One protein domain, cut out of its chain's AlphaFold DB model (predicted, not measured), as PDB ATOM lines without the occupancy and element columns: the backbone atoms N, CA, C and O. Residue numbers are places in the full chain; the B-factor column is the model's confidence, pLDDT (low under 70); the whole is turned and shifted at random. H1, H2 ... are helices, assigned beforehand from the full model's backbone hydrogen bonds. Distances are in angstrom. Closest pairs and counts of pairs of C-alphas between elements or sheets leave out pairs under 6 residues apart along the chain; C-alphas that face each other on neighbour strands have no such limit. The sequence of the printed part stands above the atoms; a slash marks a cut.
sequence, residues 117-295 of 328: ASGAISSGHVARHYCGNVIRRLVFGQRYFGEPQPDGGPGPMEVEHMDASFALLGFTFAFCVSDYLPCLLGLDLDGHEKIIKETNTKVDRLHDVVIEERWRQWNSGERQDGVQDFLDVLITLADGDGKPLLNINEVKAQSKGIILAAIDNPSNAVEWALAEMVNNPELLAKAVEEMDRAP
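What this domain is: This is residues 117 to 295 of the 328 residues of the protein "Tyrosine N-monooxygenase" of Aegilops tauschii (UniProt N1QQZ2). One long helix, H7, runs through the model as an axle, with H2 along one side of it, H3 crossing it near its middle, and the kinked H5 crossing it nearer its first end, where the short H6 folds back beside it. At the other end H7 turns a corner into H8, whose residues 288 to 292 stick out, as do residues 179 to 184, of which 179 and 180 belong to H4, on the stretch between H3 and H5. The printed part has 179 residues with eight named helices, H1 to H8 in chain order, and no named strand, an all helix domain. It is loose, with a radius of gyration of the C-alphas of 19.9 A, and spans 58 by 51 by 35 A.

How they stand to each other: H7, residues 248 to 279, is the hub, touching five helices. H2, residues 122 to 140, touches it at a shallow tilt of 34 degrees, only just short of steep, opposite ways, closest at the C-alphas of Ala 127 and Ser 267, 5.0 A. H3, residues 156 to 172, touches H7 with residues 165 to 169 alone, about perpendicular at 88 degrees; the C-alphas of Ser 165 and Leu 260 are closest, 6.4 A. H5, residues 192 to 220, has a kink of 43 degrees near residue 206 and touches H7 with residues 207 to 215 alone, closest at the C-alphas of Ile 211 and Lys 252, 6.8 A. H3 touches H5 at a steep tilt of 59 degrees, the C-alphas of Ala 164 and Thr 199 being closest, 5.2 A. H6, residues 230 to 236, forms a helical hairpin with H7, closest at the C-alphas of Leu 234 and Val 251, 6.0 A. H8, residues 281 to 292, and H7 touch only at the corner, and only just, with 3 pairs of C-alphas within 8 A; the closest are those of Met 277 and Leu 284, 4.8 A. H1, residues 117 to 120, and H4, residues 177 to 180, touch no helix. Every O i to N i+4 pair is within hydrogen-bond range in H3, H6 and H8, against 14 of 15 in H2, 22 of 25 in H5 and 25 of 28 in H7; H1 and H4 are too short for such a pair.

Where its parts are: H1 begins at C-alpha 117 (260.194, 275.442, 245.817). From first to last C-alpha H7 measures 47.3 A, H5 39.7 A, H2 27.1 A and H3 24.2 A. H7 begins at C-alpha 248 (282.666, 266.425, 274.456), and H8 ends at C-alpha 292 (284.384, 268.379, 227.960).

The domain as a whole: The C-alphas farthest apart, those of Cys 183 and Arg 293, are 62.8 A apart. The printed part has no cut. The links H2 to H3, H4 to H5 and H6 to H7 are long. The mean pLDDT of the printed part is 82.9; 24 residues are under 70, among them 117 to 124 and 172 to 181.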
ATOM      1  N   ALA A 117     259.150 275.632 246.826       38.31
ATOM      2  CA  ALA A 117     260.194 275.442 245.817       38.31
ATOM      3  C   ALA A 117     261.461 274.802 246.407       38.31
ATOM      4  O   ALA A 117     262.019 273.908 245.787       38.31
ATOM      5  N   SER A 118     261.826 275.166 247.642       41.56
ATOM      6  CA  SER A 118     262.938 274.560 248.387       41.56
ATOM      7  C   SER A 118     262.746 273.064 248.661       41.56
ATOM      8  O   SER A 118     263.693 272.417 249.091       41.56
ATOM      9  N   GLY A 119     261.543 272.507 248.481       42.84
ATOM     10  CA  GLY A 119     261.237 271.096 248.725       42.84
ATOM     11  C   GLY A 119     260.878 270.275 247.483       42.84
ATOM     12  O   GLY A 119     260.767 269.060 247.605       42.84
ATOM     13  N   ALA A 120     260.670 270.895 246.315       41.56
ATOM     14  CA  ALA A 120     259.921 270.269 245.217       41.56
ATOM     15  C   ALA A 120     260.756 269.766 244.020       41.56
ATOM     16  O   ALA A 120     260.183 269.136 243.131       41.56
ATOM     17  N   ILE A 121     262.071 270.010 243.952       43.72
ATOM     18  CA  ILE A 121     262.883 269.617 242.785       43.72
ATOM     19  C   ILE A 121     263.679 268.332 243.074       43.72
ATOM     20  O   ILE A 121     264.391 268.232 244.071       43.72
ATOM     21  N   SER A 122     263.595 267.342 242.176       49.00
ATOM     22  CA  SER A 122     264.281 266.041 242.301       49.00
ATOM     23  C   SER A 122     265.814 266.148 242.322       49.00
ATOM     24  O   SER A 122     266.474 265.336 242.970       49.00
ATOM     25  N   SER A 123     266.392 267.179 241.689       52.62
ATOM     26  CA  SER A 123     267.823 267.504 241.786       52.62
ATOM     27  C   SER A 123     268.239 267.931 243.194       52.62
ATOM     28  O   SER A 123     269.399 267.742 243.561       52.62
ATOM     29  N   GLY A 124     267.300 268.441 244.000       63.72
ATOM     30  CA  GLY A 124     267.524 268.770 245.402       63.72
ATOM     31  C   GLY A 124     267.936 267.540 246.207       63.72
ATOM     32  O   GLY A 124     268.868 267.616 246.995       63.72
ATOM     33  N   HIS A 125     267.349 266.366 245.957       74.56
ATOM     34  CA  HIS A 125     267.723 265.143 246.679       74.56
ATOM     35  C   HIS A 125     269.185 264.736 246.413       74.56
ATOM     36  O   HIS A 125     269.958 264.539 247.349       74.56
ATOM     37  N   VAL A 126     269.606 264.694 245.144       76.50
ATOM     38  CA  VAL A 126     270.990 264.337 244.775       76.50
ATOM     39  C   VAL A 126     271.989 265.383 245.276       76.50
ATOM     40  O   VAL A 126     273.010 265.021 245.861       76.50
ATOM     41  N   ALA A 127     271.687 266.677 245.109       78.56
ATOM     42  CA  ALA A 127     272.547 267.762 245.579       78.56
ATOM     43  C   ALA A 127     272.716 267.738 247.107       78.56
ATOM     44  O   ALA A 127     273.838 267.874 247.602       78.56
ATOM     45  N   ARG A 128     271.631 267.475 247.847       84.62
ATOM     46  CA  ARG A 128     271.648 267.299 249.306       84.62
ATOM     47  C   ARG A 128     272.534 266.144 249.726       84.62
ATOM     48  O   ARG A 128     273.383 266.320 250.596       84.62
ATOM     49  N   HIS A 129     272.378 264.980 249.101       85.31
ATOM     50  CA  HIS A 129     273.201 263.815 249.420       85.31
ATOM     51  C   HIS A 129     274.673 264.022 249.073       85.31
ATOM     52  O   HIS A 129     275.537 263.626 249.858       85.31
ATOM     53  N   TYR A 130     274.969 264.692 247.960       83.38
ATOM     54  CA  TYR A 130     276.332 265.064 247.598       83.38
ATOM     55  C   TYR A 130     276.957 266.010 248.632       83.38
ATOM     56  O   TYR A 130     278.021 265.708 249.170       83.38
ATOM     57  N   CYS A 131     276.287 267.115 248.973       86.88
ATOM     58  CA  CYS A 131     276.807 268.078 249.948       86.88
ATOM     59  C   CYS A 131     276.929 267.459 251.344       86.88
ATOM     60  O   CYS A 131     277.941 267.649 252.017       86.88
ATOM     61  N   GLY A 132     275.946 266.646 251.741       88.81
ATOM     62  CA  GLY A 132     275.982 265.832 252.955       88.81
ATOM     63  C   GLY A 132     277.192 264.905 253.008       88.81
ATOM     64  O   GLY A 132     277.878 264.833 254.022       88.81
ATOM     65  N   ASN A 133     277.499 264.233 251.901       88.19
ATOM     66  CA  ASN A 133     278.667 263.367 251.788       88.19
ATOM     67  C   ASN A 133     279.985 264.153 251.911       88.19
ATOM     68  O   ASN A 133     280.871 263.765 252.674       88.19
ATOM     69  N   VAL A 134     280.106 265.281 251.204       89.06
ATOM     70  CA  VAL A 134     281.302 266.136 251.274       89.06
ATOM     71  C   VAL A 134     281.535 266.621 252.701       89.06
ATOM     72  O   VAL A 134     282.643 266.458 253.212       89.06
ATOM     73  N   ILE A 135     280.514 267.161 253.374       93.12
ATOM     74  CA  ILE A 135     280.708 267.684 254.728       93.12
ATOM     75  C   ILE A 135     280.972 266.578 255.748       93.12
ATOM     76  O   ILE A 135     281.826 266.759 256.609       93.12
ATOM     77  N   ARG A 136     280.326 265.409 255.638       92.62
ATOM     78  CA  ARG A 136     280.642 264.269 256.514       92.62
ATOM     79  C   ARG A 136     282.091 263.832 256.349       92.62
ATOM     80  O   ARG A 136     282.764 263.594 257.347       92.62
ATOM     81  N   ARG A 137     282.613 263.826 255.119       90.56
ATOM     82  CA  ARG A 137     284.028 263.526 254.879       90.56
ATOM     83  C   ARG A 137     284.958 264.567 255.498       90.56
ATOM     84  O   ARG A 137     285.990 264.188 256.033       90.56
ATOM     85  N   LEU A 138     284.612 265.853 255.418       93.50
ATOM     86  CA  LEU A 138     285.418 266.934 256.000       93.50
ATOM     87  C   LEU A 138     285.384 266.936 257.534       93.50
ATOM     88  O   LEU A 138     286.398 267.210 258.168       93.50
ATOM     89  N   VAL A 139     284.222 266.642 258.124       95.88
ATOM     90  CA  VAL A 139     284.029 266.701 259.577       95.88
ATOM     91  C   VAL A 139     284.455 265.407 260.254       95.88
ATOM     92  O   VAL A 139     285.208 265.459 261.212       95.88
ATOM     93  N   PHE A 140     284.022 264.255 259.751       95.69
ATOM     94  CA  PHE A 140     284.223 262.954 260.395       95.69
ATOM     95  C   PHE A 140     285.278 262.070 259.721       95.69
ATOM     96  O   PHE A 140     285.511 260.945 260.163       95.69
ATOM     97  N   GLY A 141     285.866 262.519 258.610       90.62
ATOM     98  CA  GLY A 141     286.796 261.704 257.825       90.62
ATOM     99  C   GLY A 141     286.116 260.567 257.050       90.62
ATOM    100  O   GLY A 141     286.795 259.803 256.367       90.62
ATOM    101  N   GLN A 142     284.782 260.460 257.096       88.25
ATOM    102  CA  GLN A 142     284.025 259.362 256.489       88.25
ATOM    103  C   GLN A 142     282.816 259.843 255.688       88.25
ATOM    104  O   GLN A 142     282.197 260.860 255.986       88.25
ATOM    105  N   ARG A 143     282.485 259.091 254.638       83.62
ATOM    106  CA  ARG A 143     281.395 259.401 253.699       83.62
ATOM    107  C   ARG A 143     280.048 258.818 254.133       83.62
ATOM    108  O   ARG A 143     279.003 259.452 253.946       83.62
ATOM    109  N   TYR A 144     280.118 257.632 254.730       86.88
ATOM    110  CA  TYR A 144     278.994 256.804 255.143       86.88
ATOM    111  C   TYR A 144     279.072 256.545 256.651       86.88
ATOM    112  O   TYR A 144     280.165 256.478 257.211       86.88
ATOM    113  N   PHE A 145     277.918 256.412 257.295       91.75
ATOM    114  CA  PHE A 145     277.775 255.898 258.656       91.75
ATOM    115  C   PHE A 145     277.692 254.366 258.685       91.75
ATOM    116  O   PHE A 145     277.899 253.769 259.736       91.75
ATOM    117  N   GLY A 146     277.368 253.735 257.552       86.75
ATOM    118  CA  GLY A 146     277.341 252.282 257.391       86.75
ATOM    119  C   GLY A 146     278.154 251.798 256.206       86.75
ATOM    120  O   GLY A 146     279.004 252.515 255.678       86.75
ATOM    121  N   GLU A 147     277.851 250.575 255.780       84.50
ATOM    122  CA  GLU A 147     278.500 249.969 254.623       84.50
ATOM    123  C   GLU A 147     278.219 250.774 253.342       84.50
ATOM    124  O   GLU A 147     277.062 251.121 253.074       84.50
ATOM    125  N   PRO A 148     279.253 251.079 252.538       78.94
ATOM    126  CA  PRO A 148     279.080 251.752 251.259       78.94
ATOM    127  C   PRO A 148     278.205 250.943 250.299       78.94
ATOM    128  O   PRO A 148     278.359 249.728 250.162       78.94
ATOM    129  N   GLN A 149     277.336 251.635 249.565       77.25
ATOM    130  CA  GLN A 149     276.521 251.001 248.533       77.25
ATOM    131  C   GLN A 149     277.358 250.700 247.275       77.25
ATOM    132  O   GLN A 149     278.233 251.499 246.926       77.25
ATOM    133  N   PRO A 150     277.090 249.595 246.546       76.75
ATOM    134  CA  PRO A 150     277.847 249.230 245.342       76.75
ATOM    135  C   PRO A 150     277.824 250.287 244.228       76.75
ATOM    136  O   PRO A 150     278.759 250.372 243.438       76.75
ATOM    137  N   ASP A 151     276.759 251.085 244.159       76.81
ATOM    138  CA  ASP A 151     276.573 252.176 243.197       76.81
ATOM    139  C   ASP A 151     277.176 253.515 243.669       76.81
ATOM    140  O   ASP A 151     277.156 254.501 242.933       76.81
ATOM    141  N   GLY A 152     277.711 253.568 244.895       72.56
ATOM    142  CA  GLY A 152     278.200 254.792 245.533       72.56
ATOM    143  C   GLY A 152     277.093 255.744 246.003       72.56
ATOM    144  O   GLY A 152     277.400 256.842 246.478       72.56
ATOM    145  N   GLY A 153     275.823 255.347 245.900       74.38
ATOM    146  CA  GLY A 153     274.665 256.114 246.348       74.38
ATOM    147  C   GLY A 153     274.522 256.162 247.875       74.38
ATOM    148  O   GLY A 153     275.269 255.500 248.600       74.38
ATOM    149  N   PRO A 154     273.583 256.970 248.401       82.56
ATOM    150  CA  PRO A 154     273.325 257.029 249.836       82.56
ATOM    151  C   PRO A 154     272.711 255.714 250.342       82.56
ATOM    152  O   PRO A 154     271.782 255.175 249.740       82.56
ATOM    153  N   GLY A 155     273.207 255.211 251.474       87.06
ATOM    154  CA  GLY A 155     272.575 254.120 252.204       87.06
ATOM    155  C   GLY A 155     271.399 254.609 253.063       87.06
ATOM    156  O   GLY A 155     271.138 255.813 253.158       87.06
ATOM    157  N   PRO A 156     270.676 253.693 253.736       91.50
ATOM    158  CA  PRO A 156     269.519 254.047 254.560       91.50
ATOM    159  C   PRO A 156     269.843 255.042 255.682       91.50
ATOM    160  O   PRO A 156     269.032 255.913 255.987       91.50
ATOM    161  N   MET A 157     271.040 254.945 256.273       93.56
ATOM    162  CA  MET A 157     271.479 255.861 257.330       93.56
ATOM    163  C   MET A 157     271.842 257.242 256.783       93.56
ATOM    164  O   MET A 157     271.596 258.242 257.449       93.56
ATOM    165  N   GLU A 158     272.375 257.332 255.564       90.06
ATOM    166  CA  GLU A 158     272.628 258.614 254.905       90.06
ATOM    167  C   GLU A 158     271.319 259.306 254.524       90.06
ATOM    168  O   GLU A 158     271.232 260.524 254.659       90.06
ATOM    169  N   VAL A 159     270.316 258.548 254.065       90.56
ATOM    170  CA  VAL A 159     268.955 259.054 253.815       90.56
ATOM    171  C   VAL A 159     268.334 259.572 255.104       90.56
ATOM    172  O   VAL A 159     267.973 260.745 255.167       90.56
ATOM    173  N   GLU A 160     268.322 258.762 256.166       93.00
ATOM    174  CA  GLU A 160     267.802 259.180 257.472       93.00
ATOM    175  C   GLU A 160     268.527 260.424 258.007       93.00
ATOM    176  O   GLU A 160     267.881 261.369 258.467       93.00
ATOM    177  N   HIS A 161     269.860 260.453 257.922       94.31
ATOM    178  CA  HIS A 161     270.665 261.585 258.380       94.31
ATOM    179  C   HIS A 161     270.316 262.871 257.633       94.31
ATOM    180  O   HIS A 161     270.161 263.917 258.266       94.31
ATOM    181  N   MET A 162     270.190 262.810 256.304       90.81
ATOM    182  CA  MET A 162     269.885 263.988 255.493       90.81
ATOM    183  C   MET A 162     268.457 264.477 255.713       90.81
ATOM    184  O   MET A 162     268.265 265.676 255.914       90.81
ATOM    185  N   ASP A 163     267.478 263.575 255.741       90.19
ATOM    186  CA  ASP A 163     266.079 263.930 255.982       90.19
ATOM    187  C   ASP A 163     265.904 264.563 257.366       90.19
ATOM    188  O   ASP A 163     265.270 265.611 257.499       90.19
ATOM    189  N   ALA A 164     266.537 263.985 258.393       91.81
ATOM    190  CA  ALA A 164     266.523 264.557 259.731       91.81
ATOM    191  C   ALA A 164     267.240 265.919 259.771       91.81
ATOM    192  O   ALA A 164     266.717 266.889 260.310       91.81
ATOM    193  N   SER A 165     268.407 266.049 259.144       91.19
ATOM    194  CA  SER A 165     269.147 267.318 259.139       91.19
ATOM    195  C   SER A 165     268.359 268.453 258.471       91.19
ATOM    196  O   SER A 165     268.304 269.563 259.003       91.19
ATOM    197  N   PHE A 166     267.692 268.180 257.344       86.69
ATOM    198  CA  PHE A 166     266.843 269.164 256.663       86.69
ATOM    199  C   PHE A 166     265.546 269.459 257.418       86.69
ATOM    200  O   PHE A 166     265.107 270.610 257.427       86.69
ATOM    201  N   ALA A 167     264.960 268.473 258.101       86.00
ATOM    202  CA  ALA A 167     263.845 268.724 259.010       86.00
ATOM    203  C   ALA A 167     264.271 269.670 260.143       86.00
ATOM    204  O   ALA A 167     263.592 270.661 260.398       86.00
ATOM    205  N   LEU A 168     265.431 269.441 260.764       82.94
ATOM    206  CA  LEU A 168     265.939 270.286 261.847       82.94
ATOM    207  C   LEU A 168     266.209 271.723 261.379       82.94
ATOM    208  O   LEU A 168     265.807 272.676 262.049       82.94
ATOM    209  N   LEU A 169     266.827 271.887 260.205       81.56
ATOM    210  CA  LEU A 169     266.993 273.195 259.560       81.56
ATOM    211  C   LEU A 169     265.643 273.885 259.334       81.56
ATOM    212  O   LEU A 169     265.513 275.083 259.580       81.56
ATOM    213  N   GLY A 170     264.632 273.107 258.940       76.50
ATOM    214  CA  GLY A 170     263.261 273.561 258.762       76.50
ATOM    215  C   GLY A 170     262.654 274.204 260.016       76.50
ATOM    216  O   GLY A 170     261.957 275.212 259.935       76.50
ATOM    217  N   PHE A 171     262.955 273.662 261.195       74.12
ATOM    218  CA  PHE A 171     262.410 274.171 262.456       74.12
ATOM    219  C   PHE A 171     263.311 275.183 263.165       74.12
ATOM    220  O   PHE A 171     262.816 275.950 263.983       74.12
ATOM    221  N   THR A 172     264.600 275.258 262.819       65.62
ATOM    222  CA  THR A 172     265.553 276.201 263.440       65.62
ATOM    223  C   THR A 172     265.138 277.667 263.247       65.62
ATOM    224  O   THR A 172     265.454 278.517 264.076       65.62
ATOM    225  N   PHE A 173     264.410 277.969 262.169       61.97
ATOM    226  CA  PHE A 173     263.929 279.319 261.852       61.97
ATOM    227  C   PHE A 173     262.404 279.400 261.721       61.97
ATOM    228  O   PHE A 173     261.879 280.395 261.214       61.97
ATOM    229  N   ALA A 174     261.686 278.354 262.138       63.25
ATOM    230  CA  ALA A 174     260.233 278.356 262.114       63.25
ATOM    231  C   ALA A 174     259.692 279.318 263.179       63.25
ATOM    232  O   ALA A 174     260.224 279.422 264.281       63.25
ATOM    233  N   PHE A 175     258.607 280.020 262.856       56.94
ATOM    234  CA  PHE A 175     257.899 280.821 263.848       56.94
ATOM    235  C   PHE A 175     257.295 279.888 264.903       56.94
ATOM    236  O   PHE A 175     256.461 279.053 264.560       56.94
ATOM    237  N   CYS A 176     257.698 280.036 266.164       62.88
ATOM    238  CA  CYS A 176     257.121 279.301 267.282       62.88
ATOM    239  C   CYS A 176     256.531 280.277 268.297       62.88
ATOM    240  O   CYS A 176     257.210 281.192 268.764       62.88
ATOM    241  N   VAL A 177     255.255 280.101 268.650       58.59
ATOM    242  CA  VAL A 177     254.558 281.039 269.550       58.59
ATOM    243  C   VAL A 177     255.213 281.072 270.937       58.59
ATOM    244  O   VAL A 177     255.285 282.136 271.559       58.59
ATOM    245  N   SER A 178     255.735 279.934 271.408       64.06
ATOM    246  CA  SER A 178     256.404 279.832 272.708       64.06
ATOM    247  C   SER A 178     257.729 280.592 272.789       64.06
ATOM    248  O   SER A 178     258.105 280.995 273.888       64.06
ATOM    249  N   ASP A 179     258.392 280.872 271.662       65.00
ATOM    250  CA  ASP A 179     259.641 281.653 271.651       65.00
ATOM    251  C   ASP A 179     259.399 283.127 272.006       65.00
ATOM    252  O   ASP A 179     260.269 283.803 272.555       65.00
ATOM    253  N   TYR A 180     258.193 283.632 271.728       64.94
ATOM    254  CA  TYR A 180     257.796 285.017 272.001       64.94
ATOM    255  C   TYR A 180     256.994 285.162 273.298       64.94
ATOM    256  O   TYR A 180     256.869 286.266 273.833       64.94
ATOM    257  N   LEU A 181     256.435 284.061 273.806       69.50
ATOM    258  CA  LEU A 181     255.607 284.017 275.006       69.50
ATOM    259  C   LEU A 181     256.131 282.927 275.952       69.50
ATOM    260  O   LEU A 181     255.632 281.801 275.924       69.50
ATOM    261  N   PRO A 182     257.086 283.257 276.847       72.06
ATOM    262  CA  PRO A 182     257.743 282.274 277.711       72.06
ATOM    263  C   PRO A 182     256.792 281.459 278.600       72.06
ATOM    264  O   PRO A 182     257.109 280.340 278.983       72.06
ATOM    265  N   CYS A 183     255.603 281.981 278.917       76.88
ATOM    266  CA  CYS A 183     254.588 281.251 279.683       76.88
ATOM    267  C   CYS A 183     253.961 280.064 278.930       76.88
ATOM    268  O   CYS A 183     253.247 279.277 279.544       76.88
ATOM    269  N   LEU A 184     254.207 279.948 277.622       67.25
ATOM    270  CA  LEU A 184     253.734 278.856 276.773       67.25
ATOM    271  C   LEU A 184     254.829 277.813 276.486       67.25
ATOM    272  O   LEU A 184     254.569 276.849 275.766       67.25
ATOM    273  N   LEU A 185     256.038 277.986 277.039       71.38
ATOM    274  CA  LEU A 185     257.118 277.003 276.934       71.38
ATOM    275  C   LEU A 185     256.675 275.652 277.519       71.38
ATOM    276  O   LEU A 185     256.099 275.591 278.605       71.38
ATOM    277  N   GLY A 186     256.948 274.571 276.788       73.38
ATOM    278  CA  GLY A 186     256.610 273.198 277.175       73.38
ATOM    279  C   GLY A 186     255.178 272.752 276.856       73.38
ATOM    280  O   GLY A 186     254.869 271.577 277.038       73.38
ATOM    281  N   LEU A 187     254.302 273.641 276.366       76.56
ATOM    282  CA  LEU A 187     252.964 273.250 275.889       76.56
ATOM    283  C   LEU A 187     252.977 272.667 274.468       76.56
ATOM    284  O   LEU A 187     251.989 272.053 274.073       76.56
ATOM    285  N   ASP A 188     254.061 272.887 273.718       78.94
ATOM    286  CA  ASP A 188     254.263 272.425 272.337       78.94
ATOM    287  C   ASP A 188     253.055 272.686 271.413       78.94
ATOM    288  O   ASP A 188     252.595 271.809 270.684       78.94
ATOM    289  N   LEU A 189     252.506 273.907 271.464       70.25
ATOM    290  CA  LEU A 189     251.268 274.272 270.755       70.25
ATOM    291  C   LEU A 189     251.358 274.077 269.232       70.25
ATOM    292  O   LEU A 189     250.347 273.785 268.595       70.25
ATOM    293  N   ASP A 190     252.562 274.224 268.676       67.25
ATOM    294  CA  ASP A 190     252.849 274.098 267.245       67.25
ATOM    295  C   ASP A 190     253.381 272.692 266.871       67.25
ATOM    296  O   ASP A 190     253.592 272.395 265.696       67.25
ATOM    297  N   GLY A 191     253.628 271.811 267.853       80.56
ATOM    298  CA  GLY A 191     254.244 270.490 267.656       80.56
ATOM    299  C   GLY A 191     255.739 270.519 267.299       80.56
ATOM    300  O   GLY A 191     256.340 269.472 267.037       80.56
ATOM    301  N   HIS A 192     256.343 271.709 267.244       80.56
ATOM    302  CA  HIS A 192     257.737 271.913 266.855       80.56
ATOM    303  C   HIS A 192     258.709 271.273 267.848       80.56
ATOM    304  O   HIS A 192     259.708 270.694 267.427       80.56
ATOM    305  N   GLU A 193     258.427 271.334 269.153       80.19
ATOM    306  CA  GLU A 193     259.322 270.799 270.180       80.19
ATOM    307  C   GLU A 193     259.456 269.282 270.030       80.19
ATOM    308  O   GLU A 193     260.571 268.750 270.027       80.19
ATOM    309  N   LYS A 194     258.332 268.579 269.836       86.25
ATOM    310  CA  LYS A 194     258.336 267.141 269.568       86.25
ATOM    311  C   LYS A 194     259.129 266.801 268.307       86.25
ATOM    312  O   LYS A 194     259.995 265.927 268.357       86.25
ATOM    313  N   ILE A 195     258.876 267.501 267.201       85.25
ATOM    314  CA  ILE A 195     259.550 267.223 265.927       85.25
ATOM    315  C   ILE A 195     261.058 267.479 266.039       85.25
ATOM    316  O   ILE A 195     261.852 266.644 265.603       85.25
ATOM    317  N   ILE A 196     261.470 268.586 266.663       85.12
ATOM    318  CA  ILE A 196     262.883 268.912 266.892       85.12
ATOM    319  C   ILE A 196     263.551 267.833 267.744       85.12
ATOM    320  O   ILE A 196     264.660 267.418 267.416       85.12
ATOM    321  N   LYS A 197     262.903 267.354 268.815       89.00
ATOM    322  CA  LYS A 197     263.459 266.297 269.676       89.00
ATOM    323  C   LYS A 197     263.644 264.985 268.922       89.00
ATOM    324  O   LYS A 197     264.731 264.409 268.963       89.00
ATOM    325  N   GLU A 198     262.615 264.528 268.212       91.69
ATOM    326  CA  GLU A 198     262.678 263.301 267.405       91.69
ATOM    327  C   GLU A 198     263.767 263.394 266.330       91.69
ATOM    328  O   GLU A 198     264.552 262.466 266.136       91.69
ATOM    329  N   THR A 199     263.854 264.542 265.667       89.69
ATOM    330  CA  THR A 199     264.821 264.793 264.600       89.69
ATOM    331  C   THR A 199     266.252 264.898 265.126       89.69
ATOM    332  O   THR A 199     267.153 264.270 264.571       89.69
ATOM    333  N   ASN A 200     266.472 265.626 266.227       92.00
ATOM    334  CA  ASN A 200     267.774 265.678 266.893       92.00
ATOM    335  C   ASN A 200     268.220 264.289 267.332       92.00
ATOM    336  O   ASN A 200     269.361 263.934 267.082       92.00
ATOM    337  N   THR A 201     267.314 263.476 267.882       95.44
ATOM    338  CA  THR A 201     267.634 262.109 268.317       95.44
ATOM    339  C   THR A 201     268.169 261.265 267.159       95.44
ATOM    340  O   THR A 201     269.140 260.532 267.330       95.44
ATOM    341  N   LYS A 202     267.583 261.389 265.960       94.81
ATOM    342  CA  LYS A 202     268.064 260.688 264.758       94.81
ATOM    343  C   LYS A 202     269.461 261.140 264.337       94.81
ATOM    344  O   LYS A 202     270.289 260.301 263.992       94.81
ATOM    345  N   VAL A 203     269.726 262.447 264.374       94.75
ATOM    346  CA  VAL A 203     271.047 263.005 264.042       94.75
ATOM    347  C   VAL A 203     272.089 262.598 265.087       94.75
ATOM    348  O   VAL A 203     273.137 262.069 264.721       94.75
ATOM    349  N   ASP A 204     271.778 262.780 266.371       95.56
ATOM    350  CA  ASP A 204     272.663 262.493 267.505       95.56
ATOM    351  C   ASP A 204     273.041 261.020 267.551       95.56
ATOM    352  O   ASP A 204     274.214 260.696 267.685       95.56
ATOM    353  N   ARG A 205     272.087 260.116 267.300       96.31
ATOM    354  CA  ARG A 205     272.354 258.674 267.219       96.31
ATOM    355  C   ARG A 205     273.477 258.324 266.236       96.31
ATOM    356  O   ARG A 205     274.208 257.371 266.478       96.31
ATOM    357  N   LEU A 206     273.587 259.045 265.120       96.44
ATOM    358  CA  LEU A 206     274.605 258.789 264.095       96.44
ATOM    359  C   LEU A 206     275.905 259.552 264.363       96.44
ATOM    360  O   LEU A 206     276.984 259.034 264.094       96.44
ATOM    361  N   HIS A 207     275.816 260.778 264.879       97.31
ATOM    362  CA  HIS A 207     276.989 261.611 265.167       97.31
ATOM    363  C   HIS A 207     277.736 261.121 266.401       97.31
ATOM    364  O   HIS A 207     278.958 261.001 266.363       97.31
ATOM    365  N   ASP A 208     277.012 260.788 267.467       97.50
ATOM    366  CA  ASP A 208     277.595 260.449 268.762       97.50
ATOM    367  C   ASP A 208     278.467 259.203 268.686       97.50
ATOM    368  O   ASP A 208     279.553 259.211 269.246       97.50
ATOM    369  N   VAL A 209     278.070 258.186 267.916       96.69
ATOM    370  CA  VAL A 209     278.891 256.979 267.706       96.69
ATOM    371  C   VAL A 209     280.282 257.342 267.184       96.69
ATOM    372  O   VAL A 209     281.288 256.822 267.657       96.69
ATOM    373  N   VAL A 210     280.347 258.263 266.223       96.75
ATOM    374  CA  VAL A 210     281.602 258.684 265.591       96.75
ATOM    375  C   VAL A 210     282.409 259.578 266.527       96.75
ATOM    376  O   VAL A 210     283.619 259.406 266.666       96.75
ATOM    377  N   ILE A 211     281.736 260.535 267.166       97.81
ATOM    378  CA  ILE A 211     282.367 261.536 268.025       97.81
ATOM    379  C   ILE A 211     282.895 260.899 269.306       97.81
ATOM    380  O   ILE A 211     284.029 261.173 269.684       97.81
ATOM    381  N   GLU A 212     282.114 260.043 269.959       97.69
ATOM    382  CA  GLU A 212     282.513 259.372 271.197       97.69
ATOM    383  C   GLU A 212     283.667 258.407 270.962       97.69
ATOM    384  O   GLU A 212     284.620 258.403 271.741       97.69
ATOM    385  N   GLU A 213     283.639 257.649 269.863       96.06
ATOM    386  CA  GLU A 213     284.751 256.768 269.516       96.06
ATOM    387  C   GLU A 213     286.021 257.575 269.230       96.06
ATOM    388  O   GLU A 213     287.083 257.276 269.780       96.06
ATOM    389  N   ARG A 214     285.927 258.657 268.447       95.75
ATOM    390  CA  ARG A 214     287.095 259.504 268.165       95.75
ATOM    391  C   ARG A 214     287.618 260.202 269.423       95.75
ATOM    392  O   ARG A 214     288.828 260.269 269.631       95.75
ATOM    393  N   TRP A 215     286.721 260.679 270.282       95.69
ATOM    394  CA  TRP A 215     287.049 261.277 271.576       95.69
ATOM    395  C   TRP A 215     287.782 260.284 272.482       95.69
ATOM    396  O   TRP A 215     288.782 260.637 273.110       95.69
ATOM    397  N   ARG A 216     287.320 259.028 272.532       96.06
ATOM    398  CA  ARG A 216     287.962 257.944 273.284       96.06
ATOM    399  C   ARG A 216     289.378 257.687 272.772       96.06
ATOM    400  O   ARG A 216     290.298 257.674 273.580       96.06
ATOM    401  N   GLN A 217     289.549 257.552 271.456       94.56
ATOM    402  CA  GLN A 217     290.843 257.267 270.825       94.56
ATOM    403  C   GLN A 217     291.905 258.345 271.096       94.56
ATOM    404  O   GLN A 217     293.066 258.018 271.340       94.56
ATOM    405  N   TRP A 218     291.521 259.625 271.066       93.56
ATOM    406  CA  TRP A 218     292.431 260.727 271.400       93.56
ATOM    407  C   TRP A 218     292.805 260.731 272.883       93.56
ATOM    408  O   TRP A 218     293.979 260.863 273.221       93.56
ATOM    409  N   ASN A 219     291.829 260.542 273.774       90.38
ATOM    410  CA  ASN A 219     292.077 260.585 275.217       90.38
ATOM    411  C   ASN A 219     292.813 259.350 275.755       90.38
ATOM    412  O   ASN A 219     293.488 259.450 276.777       90.38
ATOM    413  N   SER A 220     292.699 258.193 275.096       93.19
ATOM    414  CA  SER A 220     293.455 256.986 275.457       93.19
ATOM    415  C   SER A 220     294.853 256.930 274.830       93.19
ATOM    416  O   SER A 220     295.656 256.085 275.220       93.19
ATOM    417  N   GLY A 221     295.162 257.816 273.874       89.81
ATOM    418  CA  GLY A 221     296.421 257.801 273.123       89.81
ATOM    419  C   GLY A 221     296.512 256.701 272.056       89.81
ATOM    420  O   GLY A 221     297.596 256.472 271.516       89.81
ATOM    421  N   GLU A 222     295.396 256.030 271.739       90.81
ATOM    422  CA  GLU A 222     295.295 255.053 270.642       90.81
ATOM    423  C   GLU A 222     295.524 255.694 269.270       90.81
ATOM    424  O   GLU A 222     296.021 255.039 268.356       90.81
ATOM    425  N   ARG A 223     295.180 256.978 269.121       89.00
ATOM    426  CA  ARG A 223     295.357 257.728 267.876       89.00
ATOM    427  C   ARG A 223     296.612 258.592 267.938       89.00
ATOM    428  O   ARG A 223     296.698 259.507 268.751       89.00
ATOM    429  N   GLN A 224     297.565 258.309 267.051       81.31
ATOM    430  CA  GLN A 224     298.844 259.030 266.954       81.31
ATOM    431  C   GLN A 224     299.105 259.611 265.559       81.31
ATOM    432  O   GLN A 224     300.112 260.283 265.347       81.31
ATOM    433  N   ASP A 225     298.171 259.425 264.624       81.06
ATOM    434  CA  ASP A 225     298.306 259.805 263.210       81.06
ATOM    435  C   ASP A 225     298.211 261.324 262.962       81.06
ATOM    436  O   ASP A 225     298.113 261.776 261.820       81.06
ATOM    437  N   GLY A 226     298.219 262.132 264.024       84.81
ATOM    438  CA  GLY A 226     297.980 263.569 263.957       84.81
ATOM    439  C   GLY A 226     296.533 263.923 263.598       84.81
ATOM    440  O   GLY A 226     295.641 263.077 263.555       84.81
ATOM    441  N   VAL A 227     296.299 265.215 263.371       90.88
ATOM    442  CA  VAL A 227     294.982 265.768 263.030       90.88
ATOM    443  C   VAL A 227     294.669 265.512 261.556       90.88
ATOM    444  O   VAL A 227     295.424 265.951 260.690       90.88
ATOM    445  N   GLN A 228     293.551 264.834 261.270       91.75
ATOM    446  CA  GLN A 228     293.170 264.439 259.903       91.75
ATOM    447  C   GLN A 228     291.915 265.153 259.373       91.75
ATOM    448  O   GLN A 228     291.778 265.352 258.166       91.75
ATOM    449  N   ASP A 229     290.991 265.532 260.254       94.62
ATOM    450  CA  ASP A 229     289.685 266.100 259.908       94.62
ATOM    451  C   ASP A 229     289.236 267.156 260.935       94.62
ATOM    452  O   ASP A 229     289.932 267.429 261.917       94.62
ATOM    453  N   PHE A 230     288.091 267.813 260.704       96.19
ATOM    454  CA  PHE A 230     287.628 268.857 261.629       96.19
ATOM    455  C   PHE A 230     287.241 268.312 263.001       96.19
ATOM    456  O   PHE A 230     287.369 269.045 263.978       96.19
ATOM    457  N   LEU A 231     286.791 267.061 263.106       97.12
ATOM    458  CA  LEU A 231     286.526 266.456 264.405       97.12
ATOM    459  C   LEU A 231     287.822 266.332 265.212       97.12
ATOM    460  O   LEU A 231     287.841 266.737 266.371       97.12
ATOM    461  N   ASP A 232     288.916 265.873 264.599       95.69
ATOM    462  CA  ASP A 232     290.229 265.835 265.250       95.69
ATOM    463  C   ASP A 232     290.680 267.236 265.691       95.69
ATOM    464  O   ASP A 232     291.169 267.393 266.810       95.69
ATOM    465  N   VAL A 233     290.461 268.272 264.868       95.81
ATOM    466  CA  VAL A 233     290.720 269.669 265.270       95.81
ATOM    467  C   VAL A 233     289.898 270.023 266.508       95.81
ATOM    468  O   VAL A 233     290.465 270.449 267.506       95.81
ATOM    469  N   LEU A 234     288.577 269.824 266.478       96.56
ATOM    470  CA  LEU A 234     287.687 270.179 267.588       96.56
ATOM    471  C   LEU A 234     288.057 269.464 268.896       96.56
ATOM    472  O   LEU A 234     287.949 270.065 269.960       96.56
ATOM    473  N   ILE A 235     288.508 268.211 268.819       95.81
ATOM    474  CA  ILE A 235     288.928 267.420 269.983       95.81
ATOM    475  C   ILE A 235     290.282 267.894 270.526       95.81
ATOM    476  O   ILE A 235     290.468 267.965 271.738       95.81
ATOM    477  N   THR A 236     291.231 268.204 269.641       94.31
ATOM    478  CA  THR A 236     292.617 268.539 270.017       94.31
ATOM    479  C   THR A 236     292.849 270.025 270.277       94.31
ATOM    480  O   THR A 236     293.933 270.404 270.722       94.31
ATOM    481  N   LEU A 237     291.847 270.876 270.025       93.62
ATOM    482  CA  LEU A 237     291.893 272.304 270.330       93.62
ATOM    483  C   LEU A 237     292.210 272.523 271.813       93.62
ATOM    484  O   LEU A 237     291.430 272.150 272.692       93.62
ATOM    485  N   ALA A 238     293.331 273.188 272.073       92.31
ATOM    486  CA  ALA A 238     293.812 273.491 273.411       92.31
ATOM    487  C   ALA A 238     294.241 274.959 273.542       92.31
ATOM    488  O   ALA A 238     294.550 275.623 272.549       92.31
ATOM    489  N   ASP A 239     294.226 275.476 274.771       92.12
ATOM    490  CA  ASP A 239     294.740 276.806 275.095       92.12
ATOM    491  C   ASP A 239     296.283 276.842 275.121       92.12
ATOM    492  O   ASP A 239     296.963 275.849 274.852       92.12
ATOM    493  N   GLY A 240     296.855 278.007 275.444       88.25
ATOM    494  CA  GLY A 240     298.310 278.179 275.544       88.25
ATOM    495  C   GLY A 240     298.977 277.331 276.635       88.25
ATOM    496  O   GLY A 240     300.186 277.119 276.567       88.25
ATOM    497  N   ASP A 241     298.200 276.821 277.595       89.94
ATOM    498  CA  ASP A 241     298.657 275.938 278.671       89.94
ATOM    499  C   ASP A 241     298.449 274.447 278.326       89.94
ATOM    500  O   ASP A 241     298.734 273.570 279.145       89.94
ATOM    501  N   GLY A 242     297.945 274.141 277.124       87.00
ATOM    502  CA  GLY A 242     297.671 272.779 276.664       87.00
ATOM    503  C   GLY A 242     296.385 272.168 277.228       87.00
ATOM    504  O   GLY A 242     296.197 270.955 277.118       87.00
ATOM    505  N   LYS A 243     295.488 272.960 277.831       90.38
ATOM    506  CA  LYS A 243     294.189 272.467 278.312       90.38
ATOM    507  C   LYS A 243     293.170 272.421 277.173       90.38
ATOM    508  O   LYS A 243     293.096 273.391 276.420       90.38
ATOM    509  N   PRO A 244     292.336 271.367 277.076       92.88
ATOM    510  CA  PRO A 244     291.280 271.298 276.070       92.88
ATOM    511  C   PRO A 244     290.336 272.504 276.146       92.88
ATOM    512  O   PRO A 244     289.829 272.832 277.220       92.88
ATOM    513  N   LEU A 245     290.088 273.145 275.003       94.75
ATOM    514  CA  LEU A 245     289.166 274.282 274.889       94.75
ATOM    515  C   LEU A 245     287.703 273.851 274.853       94.75
ATOM    516  O   LEU A 245     286.835 274.637 275.223       94.75
ATOM    517  N   LEU A 246     287.438 272.637 274.370       96.12
ATOM    518  CA  LEU A 246     286.095 272.103 274.196       96.12
ATOM    519  C   LEU A 246     285.937 270.811 274.992       96.12
ATOM    520  O   LEU A 246     286.790 269.924 274.948       96.12
ATOM    521  N   ASN A 247     284.812 270.679 275.688       96.06
ATOM    522  CA  ASN A 247     284.375 269.392 276.219       96.06
ATOM    523  C   ASN A 247     283.587 268.597 275.162       96.06
ATOM    524  O   ASN A 247     283.156 269.138 274.143       96.06
ATOM    525  N   ILE A 248     283.340 267.309 275.418       96.56
ATOM    526  CA  ILE A 248     282.666 266.425 274.456       96.56
ATOM    527  C   ILE A 248     281.291 266.943 273.997       96.56
ATOM    528  O   ILE A 248     280.951 266.806 272.824       96.56
ATOM    529  N   ASN A 249     280.511 267.588 274.871       97.06
ATOM    530  CA  ASN A 249     279.201 268.131 274.497       97.06
ATOM    531  C   ASN A 249     279.341 269.332 273.557       97.06
ATOM    532  O   ASN A 249     278.547 269.490 272.631       97.06
ATOM    533  N   GLU A 250     280.365 270.161 273.761       97.12
ATOM    534  CA  GLU A 250     280.677 271.276 272.867       97.12
ATOM    535  C   GLU A 250     281.197 270.771 271.519       97.12
ATOM    536  O   GLU A 250     280.768 271.274 270.484       97.12
ATOM    537  N   VAL A 251     282.025 269.721 271.499       97.62
ATOM    538  CA  VAL A 251     282.458 269.065 270.253       97.62
ATOM    539  C   VAL A 251     281.262 268.501 269.479       97.62
ATOM    540  O   VAL A 251     281.155 268.743 268.272       97.62
ATOM    541  N   LYS A 252     280.328 267.813 270.154       97.62
ATOM    542  CA  LYS A 252     279.070 267.326 269.557       97.62
ATOM    543  C   LYS A 252     278.250 268.470 268.958       97.62
ATOM    544  O   LYS A 252     277.866 268.417 267.788       97.62
ATOM    545  N   ALA A 253     278.035 269.535 269.731       94.81
ATOM    546  CA  ALA A 253     277.255 270.688 269.295       94.81
ATOM    547  C   ALA A 253     277.893 271.408 268.094       94.81
ATOM    548  O   ALA A 253     277.200 271.708 267.121       94.81
ATOM    549  N   GLN A 254     279.208 271.643 268.128       96.19
ATOM    550  CA  GLN A 254     279.925 272.324 267.048       96.19
ATOM    551  C   GLN A 254     279.973 271.485 265.772       96.19
ATOM    552  O   GLN A 254     279.706 272.003 264.688       96.19
ATOM    553  N   SER A 255     280.228 270.179 265.890       95.81
ATOM    554  CA  SER A 255     280.213 269.259 264.745       95.81
ATOM    555  C   SER A 255     278.846 269.260 264.058       95.81
ATOM    556  O   SER A 255     278.762 269.423 262.839       95.81
ATOM    557  N   LYS A 256     277.761 269.173 264.843       94.44
ATOM    558  CA  LYS A 256     276.389 269.271 264.329       94.44
ATOM    559  C   LYS A 256     276.144 270.619 263.644       94.44
ATOM    560  O   LYS A 256     275.639 270.644 262.524       94.44
ATOM    561  N   GLY A 257     276.525 271.727 264.282       90.06
ATOM    562  CA  GLY A 257     276.349 273.078 263.738       90.06
ATOM    563  C   GLY A 257     277.042 273.280 262.388       90.06
ATOM    564  O   GLY A 257     276.421 273.774 261.445       90.06
ATOM    565  N   ILE A 258     278.298 272.834 262.266       92.62
ATOM    566  CA  ILE A 258     279.069 272.887 261.015       92.62
ATOM    567  C   ILE A 258     278.377 272.073 259.918       92.62
ATOM    568  O   ILE A 258     278.209 272.565 258.800       92.62
ATOM    569  N   ILE A 259     277.936 270.850 260.234       91.44
ATOM    570  CA  ILE A 259     277.262 269.975 259.268       91.44
ATOM    571  C   ILE A 259     275.970 270.616 258.758       91.44
ATOM    572  O   ILE A 259     275.784 270.717 257.547       91.44
ATOM    573  N   LEU A 260     275.102 271.096 259.652       88.06
ATOM    574  CA  LEU A 260     273.825 271.709 259.268       88.06
ATOM    575  C   LEU A 260     274.021 272.954 258.388       88.06
ATOM    576  O   LEU A 260     273.325 273.118 257.387       88.06
ATOM    577  N   ALA A 261     274.996 273.808 258.706       85.69
ATOM    578  CA  ALA A 261     275.264 275.021 257.932       85.69
ATOM    579  C   ALA A 261     275.821 274.735 256.524       85.69
ATOM    580  O   ALA A 261     275.574 275.493 255.580       85.69
ATOM    581  N   ALA A 262     276.586 273.651 256.381       86.25
ATOM    582  CA  ALA A 262     277.295 273.322 255.151       86.25
ATOM    583  C   ALA A 262     276.515 272.407 254.197       86.25
ATOM    584  O   ALA A 262     276.942 272.253 253.057       86.25
ATOM    585  N   ILE A 263     275.382 271.821 254.599       84.31
ATOM    586  CA  ILE A 263     274.539 271.050 253.669       84.31
ATOM    587  C   ILE A 263     273.572 271.932 252.876       84.31
ATOM    588  O   ILE A 263     273.456 271.752 251.668       84.31
ATOM    589  N   ASP A 264     272.899 272.894 253.512       80.44
ATOM    590  CA  ASP A 264     271.790 273.637 252.891       80.44
ATOM    591  C   ASP A 264     272.270 274.602 251.801       80.44
ATOM    592  O   ASP A 264     271.831 274.549 250.651       80.44
ATOM    593  N   ASN A 265     273.246 275.444 252.144       82.69
ATOM    594  CA  ASN A 265     273.743 276.499 251.264       82.69
ATOM    595  C   ASN A 265     274.265 275.976 249.909       82.69
ATOM    596  O   ASN A 265     273.771 276.439 248.875       82.69
ATOM    597  N   PRO A 266     275.227 275.031 249.855       81.94
ATOM    598  CA  PRO A 266     275.729 274.538 248.576       81.94
ATOM    599  C   PRO A 266     274.704 273.682 247.829       81.94
ATOM    600  O   PRO A 266     274.668 273.757 246.602       81.94
ATOM    601  N   SER A 267     273.830 272.938 248.524       80.25
ATOM    602  CA  SER A 267     272.770 272.162 247.860       80.25
ATOM    603  C   SER A 267     271.824 273.079 247.092       80.25
ATOM    604  O   SER A 267     271.587 272.861 245.906       80.25
ATOM    605  N   ASN A 268     271.369 274.158 247.738       77.69
ATOM    606  CA  ASN A 268     270.526 275.163 247.101       77.69
ATOM    607  C   ASN A 268     271.264 275.864 245.952       77.69
ATOM    608  O   ASN A 268     270.684 276.088 244.895       77.69
ATOM    609  N   ALA A 269     272.549 276.196 246.118       77.12
ATOM    610  CA  ALA A 269     273.330 276.835 245.058       77.12
ATOM    611  C   ALA A 269     273.450 275.952 243.804       77.12
ATOM    612  O   ALA A 269     273.305 276.451 242.688       77.12
ATOM    613  N   VAL A 270     273.687 274.647 243.979       73.75
ATOM    614  CA  VAL A 270     273.716 273.673 242.878       73.75
ATOM    615  C   VAL A 270     272.339 273.553 242.232       73.75
ATOM    616  O   VAL A 270     272.239 273.587 241.009       73.75
ATOM    617  N   GLU A 271     271.281 273.463 243.035       73.19
ATOM    618  CA  GLU A 271     269.908 273.358 242.543       73.19
ATOM    619  C   GLU A 271     269.518 274.561 241.675       73.19
ATOM    620  O   GLU A 271     269.044 274.379 240.555       73.19
ATOM    621  N   TRP A 272     269.803 275.783 242.132       75.06
ATOM    622  CA  TRP A 272     269.547 277.002 241.360       75.06
ATOM    623  C   TRP A 272     270.407 277.096 240.102       75.06
ATOM    624  O   TRP A 272     269.904 277.495 239.054       75.06
ATOM    625  N   ALA A 273     271.681 276.706 240.178       70.69
ATOM    626  CA  ALA A 273     272.552 276.696 239.008       70.69
ATOM    627  C   ALA A 273     272.040 275.719 237.938       70.69
ATOM    628  O   ALA A 273     271.980 276.074 236.763       70.69
ATOM    629  N   LEU A 274     271.628 274.512 238.337       68.38
ATOM    630  CA  LEU A 274     271.034 273.526 237.432       68.38
ATOM    631  C   LEU A 274     269.705 274.021 236.857       68.38
ATOM    632  O   LEU A 274     269.500 273.925 235.650       68.38
ATOM    633  N   ALA A 275     268.829 274.588 237.690       70.38
ATOM    634  CA  ALA A 275     267.552 275.136 237.245       70.38
ATOM    635  C   ALA A 275     267.741 276.252 236.203       70.38
ATOM    636  O   ALA A 275     267.052 276.270 235.184       70.38
ATOM    637  N   GLU A 276     268.705 277.149 236.417       72.88
ATOM    638  CA  GLU A 276     269.042 278.212 235.469       72.88
ATOM    639  C   GLU A 276     269.578 277.648 234.147       72.88
ATOM    640  O   GLU A 276     269.152 278.066 233.072       72.88
ATOM    641  N   MET A 277     270.476 276.662 234.208       73.25
ATOM    642  CA  MET A 277     271.028 276.030 233.010       73.25
ATOM    643  C   MET A 277     269.956 275.282 232.206       73.25
ATOM    644  O   MET A 277     269.926 275.392 230.985       73.25
ATOM    645  N   VAL A 278     269.033 274.575 232.860       74.00
ATOM    646  CA  VAL A 278     267.917 273.900 232.174       74.00
ATOM    647  C   VAL A 278     266.993 274.906 231.481       74.00
ATOM    648  O   VAL A 278     266.516 274.642 230.379       74.00
ATOM    649  N   ASN A 279     266.776 276.075 232.087       73.75
ATOM    650  CA  ASN A 279     265.965 277.141 231.497       73.75
ATOM    651  C   ASN A 279     266.699 277.935 230.399       73.75
ATOM    652  O   ASN A 279     266.049 278.646 229.635       73.75
ATOM    653  N   ASN A 280     268.026 277.808 230.289       80.06
ATOM    654  CA  ASN A 280     268.849 278.489 229.292       80.06
ATOM    655  C   ASN A 280     269.733 277.484 228.515       80.06
ATOM    656  O   ASN A 280     270.890 277.254 228.879       80.06
ATOM    657  N   PRO A 281     269.217 276.894 227.418       81.62
ATOM    658  CA  PRO A 281     269.909 275.836 226.677       81.62
ATOM    659  C   PRO A 281     271.287 276.231 226.129       81.62
ATOM    660  O   PRO A 281     272.191 275.399 226.103       81.62
ATOM    661  N   GLU A 282     271.478 277.492 225.726       82.25
ATOM    662  CA  GLU A 282     272.781 277.990 225.260       82.25
ATOM    663  C   GLU A 282     273.813 278.016 226.392       82.25
ATOM    664  O   GLU A 282     274.973 277.635 226.210       82.25
ATOM    665  N   LEU A 283     273.388 278.444 227.585       75.31
ATOM    666  CA  LEU A 283     274.220 278.455 228.782       75.31
ATOM    667  C   LEU A 283     274.625 277.036 229.193       75.31
ATOM    668  O   LEU A 283     275.793 276.815 229.511       75.31
ATOM    669  N   LEU A 284     273.682 276.089 229.163       73.00
ATOM    670  CA  LEU A 284     273.947 274.681 229.454       73.00
ATOM    671  C   LEU A 284     274.905 274.063 228.433       73.00
ATOM    672  O   LEU A 284     275.883 273.437 228.833       73.00
ATOM    673  N   ALA A 285     274.678 274.281 227.135       77.06
ATOM    674  CA  ALA A 285     275.547 273.765 226.078       77.06
ATOM    675  C   ALA A 285     276.993 274.249 226.251       77.06
ATOM    676  O   ALA A 285     277.933 273.463 226.157       77.06
ATOM    677  N   LYS A 286     277.166 275.528 226.597       78.94
ATOM    678  CA  LYS A 286     278.486 276.094 226.870       78.94
ATOM    679  C   LYS A 286     279.132 275.515 228.133       78.94
ATOM    680  O   LYS A 286     280.334 275.277 228.138       78.94
ATOM    681  N   ALA A 287     278.361 275.299 229.198       72.06
ATOM    682  CA  ALA A 287     278.874 274.688 230.425       72.06
ATOM    683  C   ALA A 287     279.346 273.242 230.187       72.06
ATOM    684  O   ALA A 287     280.391 272.849 230.704       72.06
ATOM    685  N   VAL A 288     278.613 272.478 229.371       75.19
ATOM    686  CA  VAL A 288     279.008 271.127 228.941       75.19
ATOM    687  C   VAL A 288     280.279 271.179 228.094       75.19
ATOM    688  O   VAL A 288     281.232 270.470 228.391       75.19
ATOM    689  N   GLU A 289     280.356 272.083 227.116       80.81
ATOM    690  CA  GLU A 289     281.551 272.257 226.280       80.81
ATOM    691  C   GLU A 289     282.796 272.650 227.100       80.81
ATOM    692  O   GLU A 289     283.895 272.158 226.839       80.81
ATOM    693  N   GLU A 290     282.648 273.525 228.103       76.06
ATOM    694  CA  GLU A 290     283.731 273.888 229.030       76.06
ATOM    695  C   GLU A 290     284.203 272.679 229.852       76.06
ATOM    696  O   GLU A 290     285.405 272.515 230.068       76.06
ATOM    697  N   MET A 291     283.275 271.818 230.274       68.75
ATOM    698  CA  MET A 291     283.579 270.599 231.022       68.75
ATOM    699  C   MET A 291     284.260 269.537 230.149       68.75
ATOM    700  O   MET A 291     285.244 268.953 230.589       68.75
ATOM    701  N   ASP A 292     283.806 269.343 228.910       73.19
ATOM    702  CA  ASP A 292     284.384 268.379 227.960       73.19
ATOM    703  C   ASP A 292     285.792 268.779 227.497       73.19
ATOM    704  O   ASP A 292     286.615 267.935 227.139       73.19
ATOM    705  N   ARG A 293     286.095 270.084 227.502       74.88
ATOM    706  CA  ARG A 293     287.435 270.613 227.207       74.88
ATOM    707  C   ARG A 293     288.404 270.497 228.378       74.88
ATOM    708  O   ARG A 293     289.611 270.643 228.169       74.88
ATOM    709  N   ALA A 294     287.911 270.291 229.598       64.38
ATOM    710  CA  ALA A 294     288.767 270.158 230.763       64.38
ATOM    711  C   ALA A 294     289.546 268.826 230.699       64.38
ATOM    712  O   ALA A 294     288.963 267.779 230.424       64.38
ATOM    713  N   PRO A 295     290.865 268.822 230.961       58.25
ATOM    714  CA  PRO A 295     291.625 267.581 231.044       58.25
ATOM    715  C   PRO A 295     291.093 266.688 232.169       58.25
ATOM    716  O   PRO A 295     290.785 267.182 233.251       58.25
TER     717      PRO A 295